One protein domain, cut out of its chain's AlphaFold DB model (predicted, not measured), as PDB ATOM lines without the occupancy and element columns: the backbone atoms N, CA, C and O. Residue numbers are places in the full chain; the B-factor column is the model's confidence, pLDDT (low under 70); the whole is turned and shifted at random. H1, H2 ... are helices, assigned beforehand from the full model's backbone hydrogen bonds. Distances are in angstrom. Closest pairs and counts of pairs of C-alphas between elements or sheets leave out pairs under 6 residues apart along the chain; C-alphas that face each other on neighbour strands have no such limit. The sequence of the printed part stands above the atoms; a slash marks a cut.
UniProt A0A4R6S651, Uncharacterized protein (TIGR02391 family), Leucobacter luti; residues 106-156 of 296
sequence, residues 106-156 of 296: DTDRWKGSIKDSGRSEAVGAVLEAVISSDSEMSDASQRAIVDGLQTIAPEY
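This is residues 106 to 156 of the 296 residues of the protein "Uncharacterized protein (TIGR02391 family)" of Leucobacter luti (UniProt A0A4R6S651). Two helices of similar length, H2 and H3, make a widely set helical hairpin that comes closest near its turn, and the short helix H1 folds back beside the first part of H2. The three helices run nearly along one axis, each opposite to the one before, with their centres in a triangle, and residues 132 to 137 of the turn stick out. The printed part has 51 residues with three named helices, in the order H1, H2, H3, and no named strand; the class is all helix. It is compact, with a radius of gyration of the C-alphas of 10.8 A, and elongated, spanning 31 by 20 by 17 A.

H1, residues 107 to 112, and H2, residues 117 to 131, form a helical hairpin. They touch, and their closest C-alphas, those of Lys 111 and Ser 120, are 5.3 A apart. They run opposite ways at a shallow tilt of 8 degrees. H2 and H3, residues 139 to 152, form a second helical hairpin. They touch, with the closest C-alphas, those of Val 130 and Gln 142, 5.9 A apart. They run opposite ways at a shallow tilt of 14 degrees, 12.7 A from centre to centre. H1 and H3 are apart. In H1, H2 and H3, every O i to N i+4 pair is within hydrogen-bond range.

H1 begins at C-alpha 107, at (32.976, 15.196, -27.312). H2 begins at C-alpha 117, at (44.242, 14.723, -16.859), and is 20.6 A long from first to last C-alpha. H3 is 20.1 A long and ends at C-alpha 152, at (40.745, 2.425, -26.593).

The C-alphas farthest apart, those of Lys 115 and Glu 136, are 31.3 A from each other. The printed part has no cut. The link from H1 to H2 is tight, and that from H2 to H3 is short. Mean pLDDT of the printed part is 89.7; residues 133 to 134 are under 70.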
ATOM      1  N   ASP A 106      28.947  13.003 -27.317       91.06
ATOM      2  CA  ASP A 106      29.258  14.378 -26.940       91.06
ATOM      3  C   ASP A 106      30.753  14.433 -26.617       91.06
ATOM      4  O   ASP A 106      31.232  13.751 -25.709       91.06
ATOM      5  N   THR A 107      31.509  15.189 -27.411       89.88
ATOM      6  CA  THR A 107      32.976  15.196 -27.312       89.88
ATOM      7  C   THR A 107      33.482  15.870 -26.040       89.88
ATOM      8  O   THR A 107      34.493  15.431 -25.485       89.88
ATOM      9  N   ASP A 108      32.766  16.878 -25.537       91.50
ATOM     10  CA  ASP A 108      33.145  17.593 -24.317       91.50
ATOM     11  C   ASP A 108      32.838  16.729 -23.094       91.50
ATOM     12  O   ASP A 108      33.679  16.572 -22.204       91.50
ATOM     13  N   ARG A 109      31.662  16.092 -23.085       93.69
ATOM     14  CA  ARG A 109      31.280  15.121 -22.056       93.69
ATOM     15  C   ARG A 109      32.236  13.938 -22.026       93.69
ATOM     16  O   ARG A 109      32.656  13.524 -20.946       93.69
ATOM     17  N   TRP A 110      32.608  13.404 -23.188       94.44
ATOM     18  CA  TRP A 110      33.549  12.294 -23.269       94.44
ATOM     19  C   TRP A 110      34.913  12.686 -22.697       94.44
ATOM     20  O   TRP A 110      35.391  12.001 -21.791       94.44
ATOM     21  N   LYS A 111      35.487  13.822 -23.116       95.12
ATOM     22  CA  LYS A 111      36.735  14.342 -22.535       95.12
ATOM     23  C   LYS A 111      36.621  14.512 -21.013       95.12
ATOM     24  O   LYS A 111      37.484  14.033 -20.278       95.12
ATOM     25  N   GLY A 112      35.543  15.140 -20.539       95.06
ATOM     26  CA  GLY A 112      35.315  15.414 -19.116       95.06
ATOM     27  C   GLY A 112      35.059  14.170 -18.256       95.06
ATOM     28  O   GLY A 112      35.282  14.198 -17.048       95.06
ATOM     29  N   SER A 113      34.625  13.064 -18.867       95.75
ATOM     30  CA  SER A 113      34.387  11.797 -18.166       95.75
ATOM     31  C   SER A 113      35.668  11.033 -17.800       95.75
ATOM     32  O   SER A 113      35.607  10.096 -17.003       95.75
ATOM     33  N   ILE A 114      36.812  11.411 -18.382       96.62
ATOM     34  CA  ILE A 114      38.131  10.833 -18.097       96.62
ATOM     35  C   ILE A 114      38.796  11.702 -17.026       96.62
ATOM     36  O   ILE A 114      39.045  12.885 -17.254       96.62
ATOM     37  N   LYS A 115      39.067  11.127 -15.852       94.50
ATOM     38  CA  LYS A 115      39.607  11.850 -14.690       94.50
ATOM     39  C   LYS A 115      41.127  11.974 -14.725       94.50
ATOM     40  O   LYS A 115      41.660  12.936 -14.176       94.50
ATOM     41  N   ASP A 116      41.828  11.048 -15.382       94.25
ATOM     42  CA  ASP A 116      43.258  11.213 -15.650       94.25
ATOM     43  C   ASP A 116      43.475  12.393 -16.611       94.25
ATOM     44  O   ASP A 116      43.087  12.342 -17.782       94.25
ATOM     45  N   SER A 117      44.088  13.470 -16.112       92.88
ATOM     46  CA  SER A 117      44.242  14.723 -16.859       92.88
ATOM     47  C   SER A 117      45.092  14.555 -18.118       92.88
ATOM     48  O   SER A 117      44.738  15.083 -19.169       92.88
ATOM     49  N   GLY A 118      46.173  13.774 -18.054       94.94
ATOM     50  CA  GLY A 118      47.045  13.530 -19.203       94.94
ATOM     51  C   GLY A 118      46.324  12.790 -20.329       94.94
ATOM     52  O   GLY A 118      46.438  13.158 -21.499       94.94
ATOM     53  N   ARG A 119      45.538  11.765 -19.987       95.62
ATOM     54  CA  ARG A 119      44.751  10.992 -20.956       95.62
ATOM     55  C   ARG A 119      43.542  11.768 -21.465       95.62
ATOM     56  O   ARG A 119      43.255  11.685 -22.656       95.62
ATOM     57  N   SER A 120      42.871  12.535 -20.607       96.38
ATOM     58  CA  SER A 120      41.778  13.429 -21.005       96.38
ATOM     59  C   SER A 120      42.259  14.459 -22.034       96.38
ATOM     60  O   SER A 120      41.650  14.606 -23.097       96.38
ATOM     61  N   GLU A 121      43.406  15.101 -21.793       96.19
ATOM     62  CA  GLU A 121      44.004  16.033 -22.755       96.19
ATOM     63  C   GLU A 121      44.441  15.340 -24.048       96.19
ATOM     64  O   GLU A 121      44.177  15.858 -25.133       96.19
ATOM     65  N   ALA A 122      45.028  14.142 -23.974       96.06
ATOM     66  CA  ALA A 122      45.402  13.384 -25.168       96.06
ATOM     67  C   ALA A 122      44.187  13.021 -26.040       96.06
ATOM     68  O   ALA A 122      44.226  13.195 -27.260       96.06
ATOM     69  N   VAL A 123      43.089  12.558 -25.430       95.12
ATOM     70  CA  VAL A 123      41.822  12.294 -26.134       95.12
ATOM     71  C   VAL A 123      41.281  13.586 -26.748       95.12
ATOM     72  O   VAL A 123      40.924  13.598 -27.926       95.12
ATOM     73  N   GLY A 124      41.290  14.686 -25.990       94.12
ATOM     74  CA  GLY A 124      40.878  16.005 -26.467       94.12
ATOM     75  C   GLY A 124      41.666  16.473 -27.691       94.12
ATOM     76  O   GLY A 124      41.061  16.878 -28.679       94.12
ATOM     77  N   ALA A 125      42.993  16.344 -27.669       93.62
ATOM     78  CA  ALA A 125      43.862  16.742 -28.774       93.62
ATOM     79  C   ALA A 125      43.585  15.937 -30.055       93.62
ATOM     80  O   ALA A 125      43.552  16.500 -31.152       93.62
ATOM     81  N   VAL A 126      43.340  14.627 -29.936       92.69
ATOM     82  CA  VAL A 126      42.968  13.793 -31.093       92.69
ATOM     83  C   VAL A 126      41.605  14.214 -31.644       92.69
ATOM     84  O   VAL A 126      41.464  14.380 -32.857       92.69
ATOM     85  N   LEU A 127      40.608  14.427 -30.778       90.38
ATOM     86  CA  LEU A 127      39.280  14.884 -31.196       90.38
ATOM     87  C   LEU A 127      39.349  16.252 -31.885       90.38
ATOM     88  O   LEU A 127      38.748  16.435 -32.943       90.38
ATOM     89  N   GLU A 128      40.123  17.188 -31.341       89.50
ATOM     90  CA  GLU A 128      40.336  18.508 -31.932       89.50
ATOM     91  C   GLU A 128      41.003  18.413 -33.308       89.50
ATOM     92  O   GLU A 128      40.520  19.025 -34.263       89.50
ATOM     93  N   ALA A 129      42.045  17.591 -33.455       89.12
ATOM     94  CA  ALA A 129      42.713  17.380 -34.737       89.12
ATOM     95  C   ALA A 129      41.762  16.800 -35.800       89.12
ATOM     96  O   ALA A 129      41.757  17.248 -36.949       89.12
ATOM     97  N   VAL A 130      40.904  15.849 -35.415       86.50
ATOM     98  CA  VAL A 130      39.894  15.249 -36.303       86.50
ATOM     99  C   VAL A 130      38.817  16.267 -36.697       86.50
ATOM    100  O   VAL A 130      38.381  16.307 -37.854       86.50
ATOM    101  N   ILE A 131      38.382  17.102 -35.753       83.94
ATOM    102  CA  ILE A 131      37.295  18.080 -35.918       83.94
ATOM    103  C   ILE A 131      37.782  19.398 -36.539       83.94
ATOM    104  O   ILE A 131      36.964  20.165 -37.054       83.94
ATOM    105  N   SER A 132      39.093  19.639 -36.572       81.50
ATOM    106  CA  SER A 132      39.701  20.845 -37.133       81.50
ATOM    107  C   SER A 132      39.155  21.175 -38.526       81.50
ATOM    108  O   SER A 132      38.977  20.296 -39.384       81.50
ATOM    109  N   SER A 133      38.886  22.466 -38.757       69.00
ATOM    110  CA  SER A 133      38.427  22.974 -40.054       69.00
ATOM    111  C   SER A 133      39.467  22.815 -41.158       69.00
ATOM    112  O   SER A 133      39.095  22.818 -42.332       69.00
ATOM    113  N   ASP A 134      40.735  22.661 -40.776       68.38
ATOM    114  CA  ASP A 134      41.873  22.573 -41.690       68.38
ATOM    115  C   ASP A 134      42.220  21.118 -42.042       68.38
ATOM    116  O   ASP A 134      43.043  20.864 -42.915       68.38
ATOM    117  N   SER A 135      41.560  20.135 -41.416       70.88
ATOM    118  CA  SER A 135      41.744  18.726 -41.771       70.88
ATOM    119  C   SER A 135      41.100  18.426 -43.135       70.88
ATOM    120  O   SER A 135      39.870  18.437 -43.251       70.88
ATOM    121  N   GLU A 136      41.901  17.987 -44.107       75.88
ATOM    122  CA  GLU A 136      41.439  17.452 -45.403       75.88
ATOM    123  C   GLU A 136      40.890  16.015 -45.329       75.88
ATOM    124  O   GLU A 136      40.526  15.413 -46.340       75.88
ATOM    125  N   MET A 137      40.825  15.439 -44.128       79.12
ATOM    126  CA  MET A 137      40.387  14.063 -43.925       79.12
ATOM    127  C   MET A 137      38.963  13.835 -44.433       79.12
ATOM    128  O   MET A 137      38.059  14.632 -44.169       79.12
ATOM    129  N   SER A 138      38.750  12.695 -45.090       83.19
ATOM    130  CA  SER A 138      37.408  12.247 -45.457       83.19
ATOM    131  C   SER A 138      36.563  11.949 -44.213       83.19
ATOM    132  O   SER A 138      37.094  11.566 -43.167       83.19
ATOM    133  N   ASP A 139      35.240  12.054 -44.339       79.94
ATOM    134  CA  ASP A 139      34.305  11.724 -43.255       79.94
ATOM    135  C   ASP A 139      34.472  10.267 -42.778       79.94
ATOM    136  O   ASP A 139      34.371   9.987 -41.585       79.94
ATOM    137  N   ALA A 140      34.794   9.342 -43.690       84.00
ATOM    138  CA  ALA A 140      35.050   7.938 -43.364       84.00
ATOM    139  C   ALA A 140      36.324   7.761 -42.519       84.00
ATOM    140  O   ALA A 140      36.320   7.017 -41.541       84.00
ATOM    141  N   SER A 141      37.400   8.475 -42.861       87.88
ATOM    142  CA  SER A 141      38.651   8.453 -42.095       87.88
ATOM    143  C   SER A 141      38.476   9.073 -40.710       87.88
ATOM    144  O   SER A 141      38.978   8.530 -39.732       87.88
ATOM    145  N   GLN A 142      37.735  10.182 -40.619       85.12
ATOM    146  CA  GLN A 142      37.395  10.812 -39.340       85.12
ATOM    147  C   GLN A 142      36.643   9.828 -38.446       85.12
ATOM    148  O   GLN A 142      37.040   9.611 -37.305       85.12
ATOM    149  N   ARG A 143      35.611   9.172 -38.991       85.38
ATOM    150  CA  ARG A 143      34.825   8.171 -38.267       85.38
ATOM    151  C   ARG A 143      35.695   7.030 -37.742       85.38
ATOM    152  O   ARG A 143      35.638   6.732 -36.560       85.38
ATOM    153  N   ALA A 144      36.546   6.456 -38.592       90.00
ATOM    154  CA  ALA A 144      37.416   5.348 -38.205       90.00
ATOM    155  C   ALA A 144      38.380   5.715 -37.062       90.00
ATOM    156  O   ALA A 144      38.609   4.897 -36.172       90.00
ATOM    157  N   ILE A 145      38.924   6.938 -37.057       91.62
ATOM    158  CA  ILE A 145      39.778   7.409 -35.956       91.62
ATOM    159  C   ILE A 145      38.976   7.542 -34.669       91.62
ATOM    160  O   ILE A 145      39.442   7.088 -33.626       91.62
ATOM    161  N   VAL A 146      37.784   8.138 -34.728       89.94
ATOM    162  CA  VAL A 146      36.972   8.316 -33.522       89.94
ATOM    163  C   VAL A 146      36.482   6.971 -32.983       89.94
ATOM    164  O   VAL A 146      36.614   6.740 -31.787       89.94
ATOM    165  N   ASP A 147      36.024   6.053 -33.837       90.19
ATOM    166  CA  ASP A 147      35.621   4.693 -33.443       90.19
ATOM    167  C   ASP A 147      36.796   3.926 -32.801       90.19
ATOM    168  O   ASP A 147      36.658   3.266 -31.765       90.19
ATOM    169  N   GLY A 148      37.994   4.046 -33.386       93.75
ATOM    170  CA  GLY A 148      39.220   3.484 -32.820       93.75
ATOM    171  C   GLY A 148      39.566   4.096 -31.461       93.75
ATOM    172  O   GLY A 148      39.892   3.373 -30.518       93.75
ATOM    173  N   LEU A 149      39.431   5.415 -31.324       93.88
ATOM    174  CA  LEU A 149      39.669   6.116 -30.067       93.88
ATOM    175  C   LEU A 149      38.647   5.717 -28.996       93.88
ATOM    176  O   LEU A 149      39.050   5.442 -27.870       93.88
ATOM    177  N   GLN A 150      37.362   5.590 -29.339       91.88
ATOM    178  CA  GLN A 150      36.320   5.087 -28.434       91.88
ATOM    179  C   GLN A 150      36.595   3.657 -27.973       91.88
ATOM    180  O   GLN A 150      36.315   3.313 -26.829       91.88
ATOM    181  N   THR A 151      37.162   2.822 -28.842       93.12
ATOM    182  CA  THR A 151      37.538   1.447 -28.487       93.12
ATOM    183  C   THR A 151      38.641   1.423 -27.424       93.12
ATOM    184  O   THR A 151      38.627   0.580 -26.525       93.12
ATOM    185  N   ILE A 152      39.600   2.349 -27.510       94.12
ATOM    186  CA  ILE A 152      40.745   2.425 -26.593       94.12
ATOM    187  C   ILE A 152      40.372   3.156 -25.298       94.12
ATOM    188  O   ILE A 152      40.752   2.724 -24.209       94.12
ATOM    189  N   ALA A 153      39.642   4.259 -25.416       95.81
ATOM    190  CA  ALA A 153      39.350   5.201 -24.348       95.81
ATOM    191  C   ALA A 153      37.885   5.663 -24.428       95.81
ATOM    192  O   ALA A 153      37.650   6.813 -24.773       95.81
ATOM    193  N   PRO A 154      36.890   4.804 -24.146       93.81
ATOM    194  CA  PRO A 154      35.471   5.185 -24.190       93.81
ATOM    195  C   PRO A 154      35.122   6.252 -23.136       93.81
ATOM    196  O   PRO A 154      35.965   6.627 -22.323       93.81
ATOM    197  N   GLU A 155      33.874   6.738 -23.106       93.62
ATOM    198  CA  GLU A 155      33.412   7.544 -21.963       93.62
ATOM    199  C   GLU A 155      33.683   6.801 -20.648       93.62
ATOM    200  O   GLU A 155      33.485   5.587 -20.567       93.62
ATOM    201  N   TYR A 156      34.117   7.526 -19.616       96.12
ATOM    202  CA  TYR A 156      34.498   6.961 -18.319       96.12
ATOM    203  C   TYR A 156      35.654   5.948 -18.425       96.12
ATOM    204  O   TYR A 156      35.676   4.938 -17.717       96.12
TER     205      TYR A 156